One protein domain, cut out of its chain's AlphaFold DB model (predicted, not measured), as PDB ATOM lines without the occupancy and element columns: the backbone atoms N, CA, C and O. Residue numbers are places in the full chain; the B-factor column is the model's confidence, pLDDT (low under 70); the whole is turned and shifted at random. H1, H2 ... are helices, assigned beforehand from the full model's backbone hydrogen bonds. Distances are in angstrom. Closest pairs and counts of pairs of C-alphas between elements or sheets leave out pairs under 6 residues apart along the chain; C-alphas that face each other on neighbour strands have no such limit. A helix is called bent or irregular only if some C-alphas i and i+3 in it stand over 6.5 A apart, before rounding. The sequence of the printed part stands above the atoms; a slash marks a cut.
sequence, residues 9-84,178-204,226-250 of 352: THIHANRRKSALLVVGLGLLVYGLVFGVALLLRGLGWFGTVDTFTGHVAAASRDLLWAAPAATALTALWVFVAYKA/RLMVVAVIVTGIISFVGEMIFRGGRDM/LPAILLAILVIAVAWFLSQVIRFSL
ATOM      1  N   THR A   9      65.466  -1.241  12.953       83.25
ATOM      2  CA  THR A   9      64.910  -0.057  13.620       83.25
ATOM      3  C   THR A   9      63.677   0.451  12.878       83.25
ATOM      4  O   THR A   9      62.695   0.826  13.519       83.25
ATOM      5  N   HIS A  10      63.696   0.402  11.543       82.31
ATOM      6  CA  HIS A  10      62.552   0.763  10.705       82.31
ATOM      7  C   HIS A  10      61.360  -0.182  10.929       82.31
ATOM      8  O   HIS A  10      60.261   0.280  11.233       82.31
ATOM      9  N   ILE A  11      61.593  -1.500  10.912       84.62
ATOM     10  CA  ILE A  11      60.564  -2.519  11.195       84.62
ATOM     11  C   ILE A  11      59.940  -2.302  12.584       84.62
ATOM     12  O   ILE A  11      58.718  -2.241  12.730       84.62
ATOM     13  N   HIS A  12      60.763  -2.116  13.621       86.25
ATOM     14  CA  HIS A  12      60.267  -1.877  14.982       86.25
ATOM     15  C   HIS A  12      59.474  -0.568  15.089       86.25
ATOM     16  O   HIS A  12      58.467  -0.514  15.802       86.25
ATOM     17  N   ALA A  13      59.904   0.486  14.391       86.88
ATOM     18  CA  ALA A  13      59.174   1.746  14.340       86.88
ATOM     19  C   ALA A  13      57.798   1.562  13.685       86.88
ATOM     20  O   ALA A  13      56.802   2.018  14.246       86.88
ATOM     21  N   ASN A  14      57.718   0.843  12.565       86.25
ATOM     22  CA  ASN A  14      56.462   0.553  11.871       86.25
ATOM     23  C   ASN A  14      55.511  -0.295  12.715       86.25
ATOM     24  O   ASN A  14      54.323   0.025  12.820       86.25
ATOM     25  N   ARG A  15      56.030  -1.308  13.414       87.75
ATOM     26  CA  ARG A  15      55.238  -2.122  14.343       87.75
ATOM     27  C   ARG A  15      54.667  -1.285  15.489       87.75
ATOM     28  O   ARG A  15      53.480  -1.386  15.801       87.75
ATOM     29  N   ARG A  16      55.490  -0.419  16.095       88.38
ATOM     30  CA  ARG A  16      55.055   0.505  17.158       88.38
ATOM     31  C   ARG A  16      54.014   1.498  16.657       88.38
ATOM     32  O   ARG A  16      53.010   1.688  17.331       88.38
ATOM     33  N   LYS A  17      54.229   2.108  15.488       88.62
ATOM     34  CA  LYS A  17      53.262   3.021  14.862       88.62
ATOM     35  C   LYS A  17      51.935   2.316  14.598       88.62
ATOM     36  O   LYS A  17      50.903   2.825  15.006       88.62
ATOM     37  N   SER A  18      51.963   1.114  14.024       88.00
ATOM     38  CA  SER A  18      50.758   0.315  13.768       88.00
ATOM     39  C   SER A  18      49.988   0.024  15.061       88.00
ATOM     40  O   SER A  18      48.779   0.230  15.119       88.00
ATOM     41  N   ALA A  19      50.681  -0.383  16.129       89.19
ATOM     42  CA  ALA A  19      50.055  -0.602  17.434       89.19
ATOM     43  C   ALA A  19      49.465   0.692  18.024       89.19
ATOM     44  O   ALA A  19      48.340   0.687  18.518       89.19
ATOM     45  N   LEU A  20      50.193   1.810  17.929       90.38
ATOM     46  CA  LEU A  20      49.713   3.123  18.368       90.38
ATOM     47  C   LEU A  20      48.478   3.578  17.586       90.38
ATOM     48  O   LEU A  20      47.588   4.163  18.188       90.38
ATOM     49  N   LEU A  21      48.391   3.287  16.285       88.81
ATOM     50  CA  LEU A  21      47.208   3.593  15.478       88.81
ATOM     51  C   LEU A  21      45.994   2.768  15.911       88.81
ATOM     52  O   LEU A  21      44.912   3.324  16.069       88.81
ATOM     53  N   VAL A  22      46.172   1.469  16.169       87.00
ATOM     54  CA  VAL A  22      45.084   0.604  16.658       87.00
ATOM     55  C   VAL A  22      44.606   1.035  18.047       87.00
ATOM     56  O   VAL A  22      43.406   1.075  18.298       87.00
ATOM     57  N   VAL A  23      45.515   1.402  18.953       87.94
ATOM     58  CA  VAL A  23      45.137   1.918  20.282       87.94
ATOM     59  C   VAL A  23      44.499   3.307  20.167       87.94
ATOM     60  O   VAL A  23      43.466   3.576  20.780       87.94
ATOM     61  N   GLY A  24      45.085   4.182  19.349       89.31
ATOM     62  CA  GLY A  24      44.607   5.539  19.095       89.31
ATOM     63  C   GLY A  24      43.219   5.575  18.459       89.31
ATOM     64  O   GLY A  24      42.445   6.478  18.766       89.31
ATOM     65  N   LEU A  25      42.863   4.563  17.661       90.56
ATOM     66  CA  LEU A  25      41.521   4.388  17.107       90.56
ATOM     67  C   LEU A  25      40.443   4.410  18.196       90.56
ATOM     68  O   LEU A  25      39.442   5.101  18.037       90.56
ATOM     69  N   GLY A  26      40.649   3.711  19.316       89.94
ATOM     70  CA  GLY A  26      39.675   3.686  20.411       89.94
ATOM     71  C   GLY A  26      39.451   5.071  21.024       89.94
ATOM     72  O   GLY A  26      38.311   5.490  21.223       89.94
ATOM     73  N   LEU A  27      40.536   5.819  21.252       91.06
ATOM     74  CA  LEU A  27      40.462   7.198  21.747       91.06
ATOM     75  C   LEU A  27      39.745   8.115  20.754       91.06
ATOM     76  O   LEU A  27      38.921   8.938  21.149       91.06
ATOM     77  N   LEU A  28      40.036   7.948  19.465       91.56
ATOM     78  CA  LEU A  28      39.423   8.731  18.405       91.56
ATOM     79  C   LEU A  28      37.918   8.451  18.312       91.56
ATOM     80  O   LEU A  28      37.129   9.392  18.239       91.56
ATOM     81  N   VAL A  29      37.505   7.182  18.388       92.94
ATOM     82  CA  VAL A  29      36.085   6.800  18.403       92.94
ATOM     83  C   VAL A  29      35.369   7.401  19.610       92.94
ATOM     84  O   VAL A  29      34.293   7.965  19.441       92.94
ATOM     85  N   TYR A  30      35.954   7.362  20.812       94.00
ATOM     86  CA  TYR A  30      35.344   8.021  21.974       94.00
ATOM     87  C   TYR A  30      35.230   9.536  21.798       94.00
ATOM     88  O   TYR A  30      34.202  10.109  22.160       94.00
ATOM     89  N   GLY A  31      36.229  10.179  21.188       93.50
ATOM     90  CA  GLY A  31      36.154  11.591  20.809       93.50
ATOM     91  C   GLY A  31      35.000  11.879  19.843       93.50
ATOM     92  O   GLY A  31      34.237  12.820  20.062       93.50
ATOM     93  N   LEU A  32      34.813  11.041  18.819       92.69
ATOM     94  CA  LEU A  32      33.700  11.163  17.872       92.69
ATOM     95  C   LEU A  32      32.341  10.943  18.539       92.69
ATOM     96  O   LEU A  32      31.436  11.748  18.337       92.69
ATOM     97  N   VAL A  33      32.193   9.901  19.360       93.88
ATOM     98  CA  VAL A  33      30.949   9.624  20.098       93.88
ATOM     99  C   VAL A  33      30.602  10.792  21.017       93.88
ATOM    100  O   VAL A  33      29.456  11.238  21.028       93.88
ATOM    101  N   PHE A  34      31.589  11.343  21.729       95.19
ATOM    102  CA  PHE A  34      31.405  12.540  22.548       95.19
ATOM    103  C   PHE A  34      30.975  13.751  21.713       95.19
ATOM    104  O   PHE A  34      30.004  14.420  22.062       95.19
ATOM    105  N   GLY A  35      31.663  14.018  20.598       93.56
ATOM    106  CA  GLY A  35      31.339  15.122  19.697       93.56
ATOM    107  C   GLY A  35      29.920  15.015  19.138       93.56
ATOM    108  O   GLY A  35      29.169  15.987  19.173       93.56
ATOM    109  N   VAL A  36      29.506  13.823  18.701       91.69
ATOM    110  CA  VAL A  36      28.145  13.566  18.205       91.69
ATOM    111  C   VAL A  36      27.105  13.720  19.316       91.69
ATOM    112  O   VAL A  36      26.093  14.386  19.105       91.69
ATOM    113  N   ALA A  37      27.346  13.171  20.510       92.31
ATOM    114  CA  ALA A  37      26.435  13.323  21.646       92.31
ATOM    115  C   ALA A  37      26.252  14.801  22.031       92.31
ATOM    116  O   ALA A  37      25.128  15.265  22.240       92.31
ATOM    117  N   LEU A  38      27.350  15.563  22.058       93.12
ATOM    118  CA  LEU A  38      27.330  16.995  22.335       93.12
ATOM    119  C   LEU A  38      26.581  17.777  21.247       93.12
ATOM    120  O   LEU A  38      25.800  18.670  21.575       93.12
ATOM    121  N   LEU A  39      26.756  17.407  19.973       91.06
ATOM    122  CA  LEU A  39      26.036  18.006  18.850       91.06
ATOM    123  C   LEU A  39      24.526  17.780  18.973       91.06
ATOM    124  O   LEU A  39      23.755  18.734  18.916       91.06
ATOM    125  N   LEU A  40      24.097  16.535  19.199       89.25
ATOM    126  CA  LEU A  40      22.680  16.182  19.335       89.25
ATOM    127  C   LEU A  40      22.028  16.876  20.539       89.25
ATOM    128  O   LEU A  40      20.901  17.364  20.444       89.25
ATOM    129  N   ARG A  41      22.746  16.982  21.663       88.94
ATOM    130  CA  ARG A  41      22.309  17.744  22.845       88.94
ATOM    131  C   ARG A  41      22.216  19.242  22.571       88.94
ATOM    132  O   ARG A  41      21.249  19.866  22.999       88.94
ATOM    133  N   GLY A  42      23.184  19.818  21.862       86.81
ATOM    134  CA  GLY A  42      23.159  21.223  21.453       86.81
ATOM    135  C   GLY A  42      21.990  21.544  20.515       86.81
ATOM    136  O   GLY A  42      21.387  22.607  20.627       86.81
ATOM    137  N   LEU A  43      21.612  20.593  19.656       86.69
ATOM    138  CA  LEU A  43      20.431  20.670  18.788       86.69
ATOM    139  C   LEU A  43      19.101  20.390  19.519       86.69
ATOM    140  O   LEU A  43      18.039  20.519  18.918       86.69
ATOM    141  N   GLY A  44      19.139  20.025  20.806       83.12
ATOM    142  CA  GLY A  44      17.953  19.809  21.641       83.12
ATOM    143  C   GLY A  44      17.310  18.421  21.537       83.12
ATOM    144  O   GLY A  44      16.213  18.230  22.056       83.12
ATOM    145  N   TRP A  45      17.972  17.436  20.920       79.81
ATOM    146  CA  TRP A  45      17.390  16.114  20.629       79.81
ATOM    147  C   TRP A  45      17.078  15.266  21.874       79.81
ATOM    148  O   TRP A  45      16.190  14.419  21.857       79.81
ATOM    149  N   PHE A  46      17.797  15.506  22.973       77.31
ATOM    150  CA  PHE A  46      17.669  14.768  24.236       77.31
ATOM    151  C   PHE A  46      17.222  15.671  25.397       77.31
ATOM    152  O   PHE A  46      17.568  15.420  26.552       77.31
ATOM    153  N   GLY A  47      16.492  16.746  25.077       74.38
ATOM    154  CA  GLY A  47      16.135  17.810  26.014       74.38
ATOM    155  C   GLY A  47      17.207  18.900  26.113       74.38
ATOM    156  O   GLY A  47      18.394  18.667  25.870       74.38
ATOM    157  N   THR A  48      16.782  20.120  26.444       68.62
ATOM    158  CA  THR A  48      17.657  21.295  26.544       68.62
ATOM    159  C   THR A  48      18.125  21.511  27.978       68.62
ATOM    160  O   THR A  48      17.330  21.435  28.912       68.62
ATOM    161  N   VAL A  49      19.411  21.817  28.143       78.06
ATOM    162  CA  VAL A  49      20.010  22.229  29.417       78.06
ATOM    163  C   VAL A  49      20.367  23.709  29.298       78.06
ATOM    164  O   VAL A  49      20.806  24.144  28.239       78.06
ATOM    165  N   ASP A  50      20.191  24.500  30.353       80.38
ATOM    166  CA  ASP A  50      20.333  25.958  30.213       80.38
ATOM    167  C   ASP A  50      21.792  26.426  30.066       80.38
ATOM    168  O   ASP A  50      22.063  27.498  29.513       80.38
ATOM    169  N   THR A  51      22.749  25.621  30.537       89.00
ATOM    170  CA  THR A  51      24.168  25.982  30.630       89.00
ATOM    171  C   THR A  51      25.055  25.139  29.716       89.00
ATOM    172  O   THR A  51      24.821  23.953  29.489       89.00
ATOM    173  N   PHE A  52      26.141  25.748  29.226       88.38
ATOM    174  CA  PHE A  52      27.154  25.067  28.412       88.38
ATOM    175  C   PHE A  52      27.778  23.885  29.165       88.38
ATOM    176  O   PHE A  52      27.887  22.780  28.638       88.38
ATOM    177  N   THR A  53      28.125  24.104  30.433       90.25
ATOM    178  CA  THR A  53      28.647  23.060  31.323       90.25
ATOM    179  C   THR A  53      27.637  21.936  31.531       90.25
ATOM    180  O   THR A  53      28.035  20.776  31.610       90.25
ATOM    181  N   GLY A  54      26.339  22.254  31.544       90.81
ATOM    182  CA  GLY A  54      25.256  21.279  31.550       90.81
ATOM    183  C   GLY A  54      25.269  20.387  30.310       90.81
ATOM    184  O   GLY A  54      25.248  19.167  30.448       90.81
ATOM    185  N   HIS A  55      25.388  20.967  29.112       90.50
ATOM    186  CA  HIS A  55      25.506  20.198  27.868       90.50
ATOM    187  C   HIS A  55      26.740  19.289  27.849       90.50
ATOM    188  O   HIS A  55      26.618  18.118  27.498       90.50
ATOM    189  N   VAL A  56      27.904  19.798  28.267       93.12
ATOM    190  CA  VAL A  56      29.151  19.017  28.327       93.12
ATOM    191  C   VAL A  56      29.033  17.868  29.327       93.12
ATOM    192  O   VAL A  56      29.299  16.725  28.974       93.12
ATOM    193  N   ALA A  57      28.588  18.143  30.557       93.88
ATOM    194  CA  ALA A  57      28.440  17.118  31.588       93.88
ATOM    195  C   ALA A  57      27.446  16.033  31.172       93.88
ATOM    196  O   ALA A  57      27.664  14.847  31.417       93.88
ATOM    197  N   ALA A  58      26.358  16.438  30.525       92.19
ATOM    198  CA  ALA A  58      25.381  15.507  30.016       92.19
ATOM    199  C   ALA A  58      25.994  14.664  28.874       92.19
ATOM    200  O   ALA A  58      25.877  13.440  28.906       92.19
ATOM    201  N   ALA A  59      26.670  15.269  27.888       93.38
ATOM    202  CA  ALA A  59      27.304  14.535  26.785       93.38
ATOM    203  C   ALA A  59      28.365  13.540  27.286       93.38
ATOM    204  O   ALA A  59      28.469  12.432  26.767       93.38
ATOM    205  N   SER A  60      29.094  13.882  28.352       94.81
ATOM    206  CA  SER A  60      30.011  12.953  29.020       94.81
ATOM    207  C   SER A  60      29.288  11.747  29.628       94.81
ATOM    208  O   SER A  60      29.803  10.634  29.566       94.81
ATOM    209  N   ARG A  61      28.087  11.928  30.196       94.50
ATOM    210  CA  ARG A  61      27.271  10.801  30.689       94.50
ATOM    211  C   ARG A  61      26.779   9.924  29.542       94.50
ATOM    212  O   ARG A  61      26.827   8.705  29.673       94.50
ATOM    213  N   ASP A  62      26.365  10.530  28.432       93.44
ATOM    214  CA  ASP A  62      25.956   9.788  27.235       93.44
ATOM    215  C   ASP A  62      27.120   8.964  26.687       93.44
ATOM    216  O   ASP A  62      26.933   7.796  26.365       93.44
ATOM    217  N   LEU A  63      28.332   9.536  26.645       94.62
ATOM    218  CA  LEU A  63      29.543   8.810  26.269       94.62
ATOM    219  C   LEU A  63      29.776   7.612  27.189       94.62
ATOM    220  O   LEU A  63      30.020   6.526  26.687       94.62
ATOM    221  N   LEU A  64      29.706   7.786  28.513       95.56
ATOM    222  CA  LEU A  64      29.923   6.689  29.463       95.56
ATOM    223  C   LEU A  64      28.886   5.573  29.300       95.56
ATOM    224  O   LEU A  64      29.236   4.397  29.362       95.56
ATOM    225  N   TRP A  65      27.627   5.938  29.057       94.38
ATOM    226  CA  TRP A  65      26.560   4.976  28.792       94.38
ATOM    227  C   TRP A  65      26.743   4.267  27.443       94.38
ATOM    228  O   TRP A  65      26.559   3.055  27.349       94.38
ATOM    229  N   ALA A  66      27.162   4.999  26.409       94.31
ATOM    230  CA  ALA A  66      27.428   4.465  25.078       94.31
ATOM    231  C   ALA A  66      28.779   3.737  24.976       94.31
ATOM    232  O   ALA A  66      28.997   3.016  24.004       94.31
ATOM    233  N   ALA A  67      29.683   3.899  25.950       94.62
ATOM    234  CA  ALA A  67      31.055   3.402  25.880       94.62
ATOM    235  C   ALA A  67      31.119   1.893  25.604       94.62
ATOM    236  O   ALA A  67      31.800   1.528  24.651       94.62
ATOM    237  N   PRO A  68      30.370   1.016  26.312       96.25
ATOM    238  CA  PRO A  68      30.393  -0.422  26.040       96.25
ATOM    239  C   PRO A  68      30.000  -0.764  24.597       96.25
ATOM    240  O   PRO A  68      30.648  -1.590  23.954       96.25
ATOM    241  N   ALA A  69      28.974  -0.094  24.064       94.94
ATOM    242  CA  ALA A  69      28.539  -0.279  22.684       94.94
ATOM    243  C   ALA A  69      29.578   0.262  21.689       94.94
ATOM    244  O   ALA A  69      29.903  -0.414  20.716       94.94
ATOM    245  N   ALA A  70      30.151   1.440  21.949       93.69
ATOM    246  CA  ALA A  70      31.200   2.030  21.123       93.69
ATOM    247  C   ALA A  70      32.459   1.146  21.081       93.69
ATOM    248  O   ALA A  70      33.018   0.921  20.005       93.69
ATOM    249  N   THR A  71      32.878   0.583  22.220       94.50
ATOM    250  CA  THR A  71      33.985  -0.381  22.289       94.50
ATOM    251  C   THR A  71      33.663  -1.641  21.495       94.50
ATOM    252  O   THR A  71      34.489  -2.077  20.698       94.50
ATOM    253  N   ALA A  72      32.467  -2.212  21.672       95.31
ATOM    254  CA  ALA A  72      32.047  -3.420  20.964       95.31
ATOM    255  C   ALA A  72      32.002  -3.206  19.444       95.31
ATOM    256  O   ALA A  72      32.514  -4.034  18.693       95.31
ATOM    257  N   LEU A  73      31.465  -2.072  18.985       93.38
ATOM    258  CA  LEU A  73      31.435  -1.706  17.568       93.38
ATOM    259  C   LEU A  73      32.837  -1.455  17.007       93.38
ATOM    260  O   LEU A  73      33.126  -1.886  15.895       93.38
ATOM    261  N   THR A  74      33.729  -0.821  17.772       93.06
ATOM    262  CA  THR A  74      35.131  -0.628  17.364       93.06
ATOM    263  C   THR A  74      35.859  -1.966  17.254       93.06
ATOM    264  O   THR A  74      36.560  -2.212  16.276       93.06
ATOM    265  N   ALA A  75      35.670  -2.863  18.224       93.31
ATOM    266  CA  ALA A  75      36.246  -4.202  18.189       93.31
ATOM    267  C   ALA A  75      35.702  -5.015  17.006       93.31
ATOM    268  O   ALA A  75      36.474  -5.667  16.307       93.31
ATOM    269  N   LEU A  76      34.395  -4.925  16.737       94.12
ATOM    270  CA  LEU A  76      33.768  -5.541  15.571       94.12
ATOM    271  C   LEU A  76      34.331  -4.970  14.266       94.12
ATOM    272  O   LEU A  76      34.664  -5.742  13.375       94.12
ATOM    273  N   TRP A  77      34.491  -3.649  14.163       92.31
ATOM    274  CA  TRP A  77      35.101  -2.991  13.006       92.31
ATOM    275  C   TRP A  77      36.511  -3.519  12.745       92.31
ATOM    276  O   TRP A  77      36.811  -3.950  11.635       92.31
ATOM    277  N   VAL A  78      37.363  -3.554  13.775       91.56
ATOM    278  CA  VAL A  78      38.731  -4.084  13.670       91.56
ATOM    279  C   VAL A  78      38.723  -5.570  13.304       91.56
ATOM    280  O   VAL A  78      39.523  -5.995  12.475       91.56
ATOM    281  N   PHE A  79      37.813  -6.360  13.875       92.50
ATOM    282  CA  PHE A  79      37.685  -7.785  13.572       92.50
ATOM    283  C   PHE A  79      37.266  -8.032  12.119       92.50
ATOM    284  O   PHE A  79      37.900  -8.826  11.421       92.50
ATOM    285  N   VAL A  80      36.227  -7.331  11.651       91.62
ATOM    286  CA  VAL A  80      35.757  -7.403  10.265       91.62
ATOM    287  C   VAL A  80      36.860  -6.939   9.330       91.62
ATOM    288  O   VAL A  80      37.161  -7.645   8.377       91.62
ATOM    289  N   ALA A  81      37.534  -5.828   9.627       88.69
ATOM    290  CA  ALA A  81      38.656  -5.361   8.829       88.69
ATOM    291  C   ALA A  81      39.780  -6.409   8.766       88.69
ATOM    292  O   ALA A  81      40.236  -6.756   7.682       88.69
ATOM    293  N   TYR A  82      40.168  -7.004   9.896       89.25
ATOM    294  CA  TYR A  82      41.192  -8.048   9.920       89.25
ATOM    295  C   TYR A  82      40.805  -9.271   9.077       89.25
ATOM    296  O   TYR A  82      41.631  -9.772   8.319       89.25
ATOM    297  N   LYS A  83      39.550  -9.732   9.143       90.19
ATOM    298  CA  LYS A  83      39.097 -10.925   8.406       90.19
ATOM    299  C   LYS A  83      38.745 -10.674   6.943       90.19
ATOM    300  O   LYS A  83      38.932 -11.567   6.125       90.19
ATOM    301  N   ALA A  84      38.225  -9.496   6.623       89.44
ATOM    302  CA  ALA A  84      37.634  -9.195   5.326       89.44
ATOM    303  C   ALA A  84      38.471  -8.234   4.473       89.44
ATOM    304  O   ALA A  84      38.104  -8.045   3.319       89.44
ATOM    305  N   ARG A 178      51.532  -3.428   6.425       90.31
ATOM    306  CA  ARG A 178      50.708  -3.518   7.634       90.31
ATOM    307  C   ARG A 178      50.347  -2.136   8.174       90.31
ATOM    308  O   ARG A 178      49.188  -1.900   8.515       90.31
ATOM    309  N   LEU A 179      51.324  -1.229   8.249       88.19
ATOM    310  CA  LEU A 179      51.105   0.138   8.720       88.19
ATOM    311  C   LEU A 179      50.085   0.874   7.841       88.19
ATOM    312  O   LEU A 179      49.179   1.517   8.370       88.19
ATOM    313  N   MET A 180      50.210   0.748   6.519       85.88
ATOM    314  CA  MET A 180      49.281   1.349   5.560       85.88
ATOM    315  C   MET A 180      47.867   0.793   5.692       85.88
ATOM    316  O   MET A 180      46.926   1.570   5.826       85.88
ATOM    317  N   VAL A 181      47.703  -0.533   5.738       86.62
ATOM    318  CA  VAL A 181      46.375  -1.147   5.881       86.62
ATOM    319  C   VAL A 181      45.724  -0.726   7.203       86.62
ATOM    320  O   VAL A 181      44.553  -0.353   7.220       86.62
ATOM    321  N   VAL A 182      46.475  -0.696   8.312       88.94
ATOM    322  CA  VAL A 182      45.967  -0.184   9.597       88.94
ATOM    323  C   VAL A 182      45.552   1.286   9.487       88.94
ATOM    324  O   VAL A 182      44.480   1.648   9.971       88.94
ATOM    325  N   ALA A 183      46.351   2.134   8.834       86.31
ATOM    326  CA  ALA A 183      46.011   3.541   8.626       86.31
ATOM    327  C   ALA A 183      44.706   3.709   7.824       86.31
ATOM    328  O   ALA A 183      43.859   4.512   8.216       86.31
ATOM    329  N   VAL A 184      44.507   2.913   6.765       83.88
ATOM    330  CA  VAL A 184      43.269   2.888   5.964       83.88
ATOM    331  C   VAL A 184      42.066   2.437   6.798       83.88
ATOM    332  O   VAL A 184      40.994   3.029   6.707       83.88
ATOM    333  N   ILE A 185      42.227   1.433   7.663       86.81
ATOM    334  CA  ILE A 185      41.155   0.970   8.563       86.81
ATOM    335  C   ILE A 185      40.752   2.073   9.553       86.81
ATOM    336  O   ILE A 185      39.560   2.254   9.823       86.81
ATOM    337  N   VAL A 186      41.730   2.810  10.093       87.19
ATOM    338  CA  VAL A 186      41.496   3.911  11.038       87.19
ATOM    339  C   VAL A 186      40.829   5.102  10.358       87.19
ATOM    340  O   VAL A 186      39.911   5.687  10.922       87.19
ATOM    341  N   THR A 187      41.246   5.478   9.152       83.38
ATOM    342  CA  THR A 187      40.607   6.588   8.429       83.38
ATOM    343  C   THR A 187      39.229   6.199   7.897       83.38
ATOM    344  O   THR A 187      38.310   7.017   7.919       83.38
ATOM    345  N   GLY A 188      39.044   4.932   7.514       85.12
ATOM    346  CA  GLY A 188      37.780   4.387   7.026       85.12
ATOM    347  C   GLY A 188      36.625   4.524   8.021       85.12
ATOM    348  O   GLY A 188      35.534   4.928   7.621       85.12
ATOM    349  N   ILE A 189      36.851   4.277   9.319       87.19
ATOM    350  CA  ILE A 189      35.790   4.428  10.333       87.19
ATOM    351  C   ILE A 189      35.352   5.892  10.492       87.19
ATOM    352  O   ILE A 189      34.185   6.171  10.751       87.19
ATOM    353  N   ILE A 190      36.265   6.841  10.287       84.56
ATOM    354  CA  ILE A 190      36.011   8.276  10.447       84.56
ATOM    355  C   ILE A 190      35.220   8.783   9.252       84.56
ATOM    356  O   ILE A 190      34.234   9.495   9.437       84.56
ATOM    357  N   SER A 191      35.592   8.353   8.045       83.94
ATOM    358  CA  SER A 191      34.802   8.586   6.836       83.94
ATOM    359  C   SER A 191      33.402   7.982   6.964       83.94
ATOM    360  O   SER A 191      32.423   8.653   6.654       83.94
ATOM    361  N   PHE A 192      33.283   6.759   7.493       85.56
ATOM    362  CA  PHE A 192      31.991   6.103   7.716       85.56
ATOM    363  C   PHE A 192      31.103   6.869   8.710       85.56
ATOM    364  O   PHE A 192      29.925   7.099   8.437       85.56
ATOM    365  N   VAL A 193      31.659   7.311   9.844       84.06
ATOM    366  CA  VAL A 193      30.929   8.126  10.829       84.06
ATOM    367  C   VAL A 193      30.550   9.490  10.244       84.06
ATOM    368  O   VAL A 193      29.419   9.936  10.426       84.06
ATOM    369  N   GLY A 194      31.460  10.138   9.513       82.88
ATOM    370  CA  GLY A 194      31.197  11.410   8.837       82.88
ATOM    371  C   GLY A 194      30.042  11.311   7.839       82.88
ATOM    372  O   GLY A 194      29.120  12.126   7.889       82.88
ATOM    373  N   GLU A 195      30.041  10.270   7.002       83.25
ATOM    374  CA  GLU A 195      28.959   9.988   6.055       83.25
ATOM    375  C   GLU A 195      27.633   9.715   6.777       83.25
ATOM    376  O   GLU A 195      26.587  10.229   6.383       83.25
ATOM    377  N   MET A 196      27.657   8.974   7.888       82.06
ATOM    378  CA  MET A 196      26.461   8.717   8.695       82.06
ATOM    379  C   MET A 196      25.861  10.009   9.272       82.06
ATOM    380  O   MET A 196      24.644  10.198   9.207       82.06
ATOM    381  N   ILE A 197      26.697  10.911   9.800       79.75
ATOM    382  CA  ILE A 197      26.267  12.220  10.315       79.75
ATOM    383  C   ILE A 197      25.691  13.072   9.178       79.75
ATOM    384  O   ILE A 197      24.617  13.658   9.331       79.75
ATOM    385  N   PHE A 198      26.377  13.129   8.034       79.44
ATOM    386  CA  PHE A 198      25.948  13.918   6.882       79.44
ATOM    387  C   PHE A 198      24.617  13.415   6.311       79.44
ATOM    388  O   PHE A 198      23.684  14.202   6.122       79.44
ATOM    389  N   ARG A 199      24.485  12.096   6.114       77.50
ATOM    390  CA  ARG A 199      23.258  11.463   5.620       77.50
ATOM    391  C   ARG A 199      22.099  11.641   6.597       77.50
ATOM    392  O   ARG A 199      21.028  12.075   6.180       77.50
ATOM    393  N   GLY A 200      22.324  11.409   7.892       71.69
ATOM    394  CA  GLY A 200      21.318  11.640   8.934       71.69
ATOM    395  C   GLY A 200      20.863  13.102   9.006       71.69
ATOM    396  O   GLY A 200      19.669  13.377   9.105       71.69
ATOM    397  N   GLY A 201      21.793  14.055   8.872       67.31
ATOM    398  CA  GLY A 201      21.497  15.489   8.790       67.31
ATOM    399  C   GLY A 201      20.692  15.885   7.548       67.31
ATOM    400  O   GLY A 201      19.827  16.762   7.620       67.31
ATOM    401  N   ARG A 202      20.942  15.236   6.407       61.31
ATOM    402  CA  ARG A 202      20.223  15.478   5.149       61.31
ATOM    403  C   ARG A 202      18.800  14.919   5.185       61.31
ATOM    404  O   ARG A 202      17.871  15.633   4.814       61.31
ATOM    405  N   ASP A 203      18.611  13.703   5.686       58.81
ATOM    406  CA  ASP A 203      17.285  13.082   5.800       58.81
ATOM    407  C   ASP A 203      16.402  13.836   6.820       58.81
ATOM    408  O   ASP A 203      15.199  13.993   6.606       58.81
ATOM    409  N   MET A 204      17.002  14.449   7.850       54.19
ATOM    410  CA  MET A 204      16.319  15.392   8.751       54.19
ATOM    411  C   MET A 204      15.827  16.671   8.051       54.19
ATOM    412  O   MET A 204      14.756  17.177   8.387       54.19
ATOM    413  N   LEU A 226      24.557  27.147  21.846       87.56
ATOM    414  CA  LEU A 226      25.462  27.581  20.778       87.56
ATOM    415  C   LEU A 226      26.937  27.212  21.048       87.56
ATOM    416  O   LEU A 226      27.546  26.591  20.174       87.56
ATOM    417  N   PRO A 227      27.531  27.512  22.223       90.31
ATOM    418  CA  PRO A 227      28.910  27.105  22.498       90.31
ATOM    419  C   PRO A 227      29.087  25.579  22.554       90.31
ATOM    420  O   PRO A 227      30.150  25.085  22.183       90.31
ATOM    421  N   ALA A 228      28.058  24.812  22.944       89.31
ATOM    422  CA  ALA A 228      28.101  23.348  22.898       89.31
ATOM    423  C   ALA A 228      28.181  22.817  21.457       89.31
ATOM    424  O   ALA A 228      29.009  21.953  21.175       89.31
ATOM    425  N   ILE A 229      27.388  23.374  20.534       89.62
ATOM    426  CA  ILE A 229      27.446  23.021  19.106       89.62
ATOM    427  C   ILE A 229      28.824  23.354  18.518       89.62
ATOM    428  O   ILE A 229      29.405  22.529  17.815       89.62
ATOM    429  N   LEU A 230      29.375  24.534  18.824       91.75
ATOM    430  CA  LEU A 230      30.699  24.931  18.333       91.75
ATOM    431  C   LEU A 230      31.805  23.999  18.843       91.75
ATOM    432  O   LEU A 230      32.662  23.583  18.062       91.75
ATOM    433  N   LEU A 231      31.762  23.616  20.123       93.81
ATOM    434  CA  LEU A 231      32.698  22.639  20.679       93.81
ATOM    435  C   LEU A 231      32.535  21.262  20.020       93.81
ATOM    436  O   LEU A 231      33.531  20.614  19.714       93.81
ATOM    437  N   ALA A 232      31.302  20.820  19.766       91.94
ATOM    438  CA  ALA A 232      31.045  19.550  19.094       91.94
ATOM    439  C   ALA A 232      31.658  19.511  17.687       91.94
ATOM    440  O   ALA A 232      32.361  18.559  17.344       91.94
ATOM    441  N   ILE A 233      31.453  20.573  16.901       91.31
ATOM    442  CA  ILE A 233      32.051  20.722  15.567       91.31
ATOM    443  C   ILE A 233      33.576  20.703  15.667       91.31
ATOM    444  O   ILE A 233      34.218  20.003  14.889       91.31
ATOM    445  N   LEU A 234      34.158  21.416  16.638       93.25
ATOM    446  CA  LEU A 234      35.604  21.426  16.850       93.25
ATOM    447  C   LEU A 234      36.146  20.022  17.150       93.25
ATOM    448  O   LEU A 234      37.120  19.610  16.534       93.25
ATOM    449  N   VAL A 235      35.513  19.268  18.053       92.88
ATOM    450  CA  VAL A 235      35.943  17.901  18.395       92.88
ATOM    451  C   VAL A 235      35.883  16.979  17.174       92.88
ATOM    452  O   VAL A 235      36.840  16.251  16.907       92.88
ATOM    453  N   ILE A 236      34.794  17.035  16.400       90.62
ATOM    454  CA  ILE A 236      34.632  16.229  15.180       90.62
ATOM    455  C   ILE A 236      35.671  16.634  14.125       90.62
ATOM    456  O   ILE A 236      36.306  15.769  13.521       90.62
ATOM    457  N   ALA A 237      35.893  17.936  13.933       89.31
ATOM    458  CA  ALA A 237      36.885  18.455  12.998       89.31
ATOM    459  C   ALA A 237      38.311  18.048  13.393       89.31
ATOM    460  O   ALA A 237      39.089  17.651  12.531       89.31
ATOM    461  N   VAL A 238      38.646  18.076  14.687       90.94
ATOM    462  CA  VAL A 238      39.940  17.611  15.205       90.94
ATOM    463  C   VAL A 238      40.108  16.111  14.974       90.94
ATOM    464  O   VAL A 238      41.166  15.694  14.510       90.94
ATOM    465  N   ALA A 239      39.082  15.294  15.228       87.69
ATOM    466  CA  ALA A 239      39.136  13.855  14.956       87.69
ATOM    467  C   ALA A 239      39.354  13.560  13.460       87.69
ATOM    468  O   ALA A 239      40.199  12.735  13.104       87.69
ATOM    469  N   TRP A 240      38.651  14.277  12.576       85.56
ATOM    470  CA  TRP A 240      38.863  14.185  11.132       85.56
ATOM    471  C   TRP A 240      40.267  14.648  10.728       85.56
ATOM    472  O   TRP A 240      40.947  13.956   9.973       85.56
ATOM    473  N   PHE A 241      40.753  15.758  11.276       86.19
ATOM    474  CA  PHE A 241      42.094  16.264  10.996       86.19
ATOM    475  C   PHE A 241      43.183  15.273  11.434       86.19
ATOM    476  O   PHE A 241      44.073  14.958  10.646       86.19
ATOM    477  N   LEU A 242      43.074  14.701  12.640       84.69
ATOM    478  CA  LEU A 242      43.984  13.658  13.127       84.69
ATOM    479  C   LEU A 242      44.021  12.448  12.183       84.69
ATOM    480  O   LEU A 242      45.091  11.886  11.960       84.69
ATOM    481  N   SER A 243      42.888  12.076  11.580       78.38
ATOM    482  CA  SER A 243      42.844  11.003  10.577       78.38
ATOM    483  C   SER A 243      43.671  11.307   9.334       78.38
ATOM    484  O   SER A 243      44.381  10.436   8.835       78.38
ATOM    485  N   GLN A 244      43.633  12.552   8.855       78.25
ATOM    486  CA  GLN A 244      44.412  12.950   7.689       78.25
ATOM    487  C   GLN A 244      45.897  13.006   8.039       78.25
ATOM    488  O   GLN A 244      46.721  12.506   7.281       78.25
ATOM    489  N   VAL A 245      46.247  13.502   9.231       79.38
ATOM    490  CA  VAL A 245      47.632  13.476   9.727       79.38
ATOM    491  C   VAL A 245      48.178  12.048   9.778       79.38
ATOM    492  O   VAL A 245      49.333  11.839   9.424       79.38
ATOM    493  N   ILE A 246      47.368  11.052  10.150       74.88
ATOM    494  CA  ILE A 246      47.778   9.639  10.121       74.88
ATOM    495  C   ILE A 246      48.158   9.201   8.700       74.88
ATOM    496  O   ILE A 246      49.200   8.566   8.531       74.88
ATOM    497  N   ARG A 247      47.371   9.578   7.682       68.38
ATOM    498  CA  ARG A 247      47.681   9.278   6.271       68.38
ATOM    499  C   ARG A 247      48.973   9.958   5.824       68.38
ATOM    500  O   ARG A 247      49.820   9.312   5.220       68.38
ATOM    501  N   PHE A 248      49.167  11.221   6.197       65.62
ATOM    502  CA  PHE A 248      50.379  11.977   5.862       65.62
ATOM    503  C   PHE A 248      51.614  11.584   6.689       65.62
ATOM    504  O   PHE A 248      52.736  11.903   6.311       65.62
ATOM    505  N   SER A 249      51.437  10.887   7.815       64.62
ATOM    506  CA  SER A 249      52.542  10.397   8.652       64.62
ATOM    507  C   SER A 249      53.229   9.154   8.064       64.62
ATOM    508  O   SER A 249      54.289   8.730   8.547       64.62
ATOM    509  N   LEU A 250      52.653   8.577   7.005       69.56
ATOM    510  CA  LEU A 250      53.321   7.582   6.176       69.56
ATOM    511  C   LEU A 250      54.535   8.245   5.509       69.56
ATOM    512  O   LEU A 250      54.431   9.248   4.814       69.56
TER     513      LEU A 250
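Overview. This is residues 9 to 84, 178 to 204 and 226 to 250 of the 352 residues of the protein "M48 family metallopeptidase" of Salinarimonas sp. BN140002 (UniProt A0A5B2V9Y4). Helices H1, H3 and H4 form a triangular bundle, with bent helix H2 crossing H1 steeply on one side; residues 198 to 204 stick out. The printed part has 128 residues, 117 of them in four named helices, in the order H1, H2, H3, H4, with no named strand; its class is all helix, and it is compact, with a radius of gyration of the C-alphas of 16.1 A and spans of 54 by 27 by 26 A.

Arrangement. H1 is residues 9 to 42. H2, residues 52 to 84, assigned as one helix by its hydrogen bonds, is bent: C-alphas 65 and 68 are 7.2 A apart. Its arm H2a, residues 52 to 65, touches H1, closest C-alphas Leu 38 and Ala 59, 5.1 A, at a steep tilt of 59 degrees. Arm H2b, residues 68 to 84, touches H1, closest C-alphas Gly 26 and Thr 74, 7.0 A. H3, residues 178 to 204, touches H1 with residues 178 to 186 alone, closest C-alphas Ser 18 and Leu 179, 5.1 A. H4, residues 226 to 248, touches H1, closest C-alphas Gly 35 and Ala 232, 4.5 A. Every O i to N i+4 pair is within hydrogen-bond range in H2a, H2b and H4; 28 of 30 in H1, 22 of 23 in H3.

Along the chain. H1 runs 47.5 A from C-alpha 9 at (64.910, -0.057, 13.620), H3 39.3 A; H4 ends at C-alpha 248 at (50.379, 11.977, 5.862).

Size, cuts and confidence. The printed part is cut between residues 84 and 178, where 93 residues are not printed and the C-alphas are 14.4 A apart, and between residues 204 and 226, where 21 residues are not printed and the C-alphas are 19.4 A apart. Residues 48, 201 to 204 and 247 to 250 have pLDDT under 70.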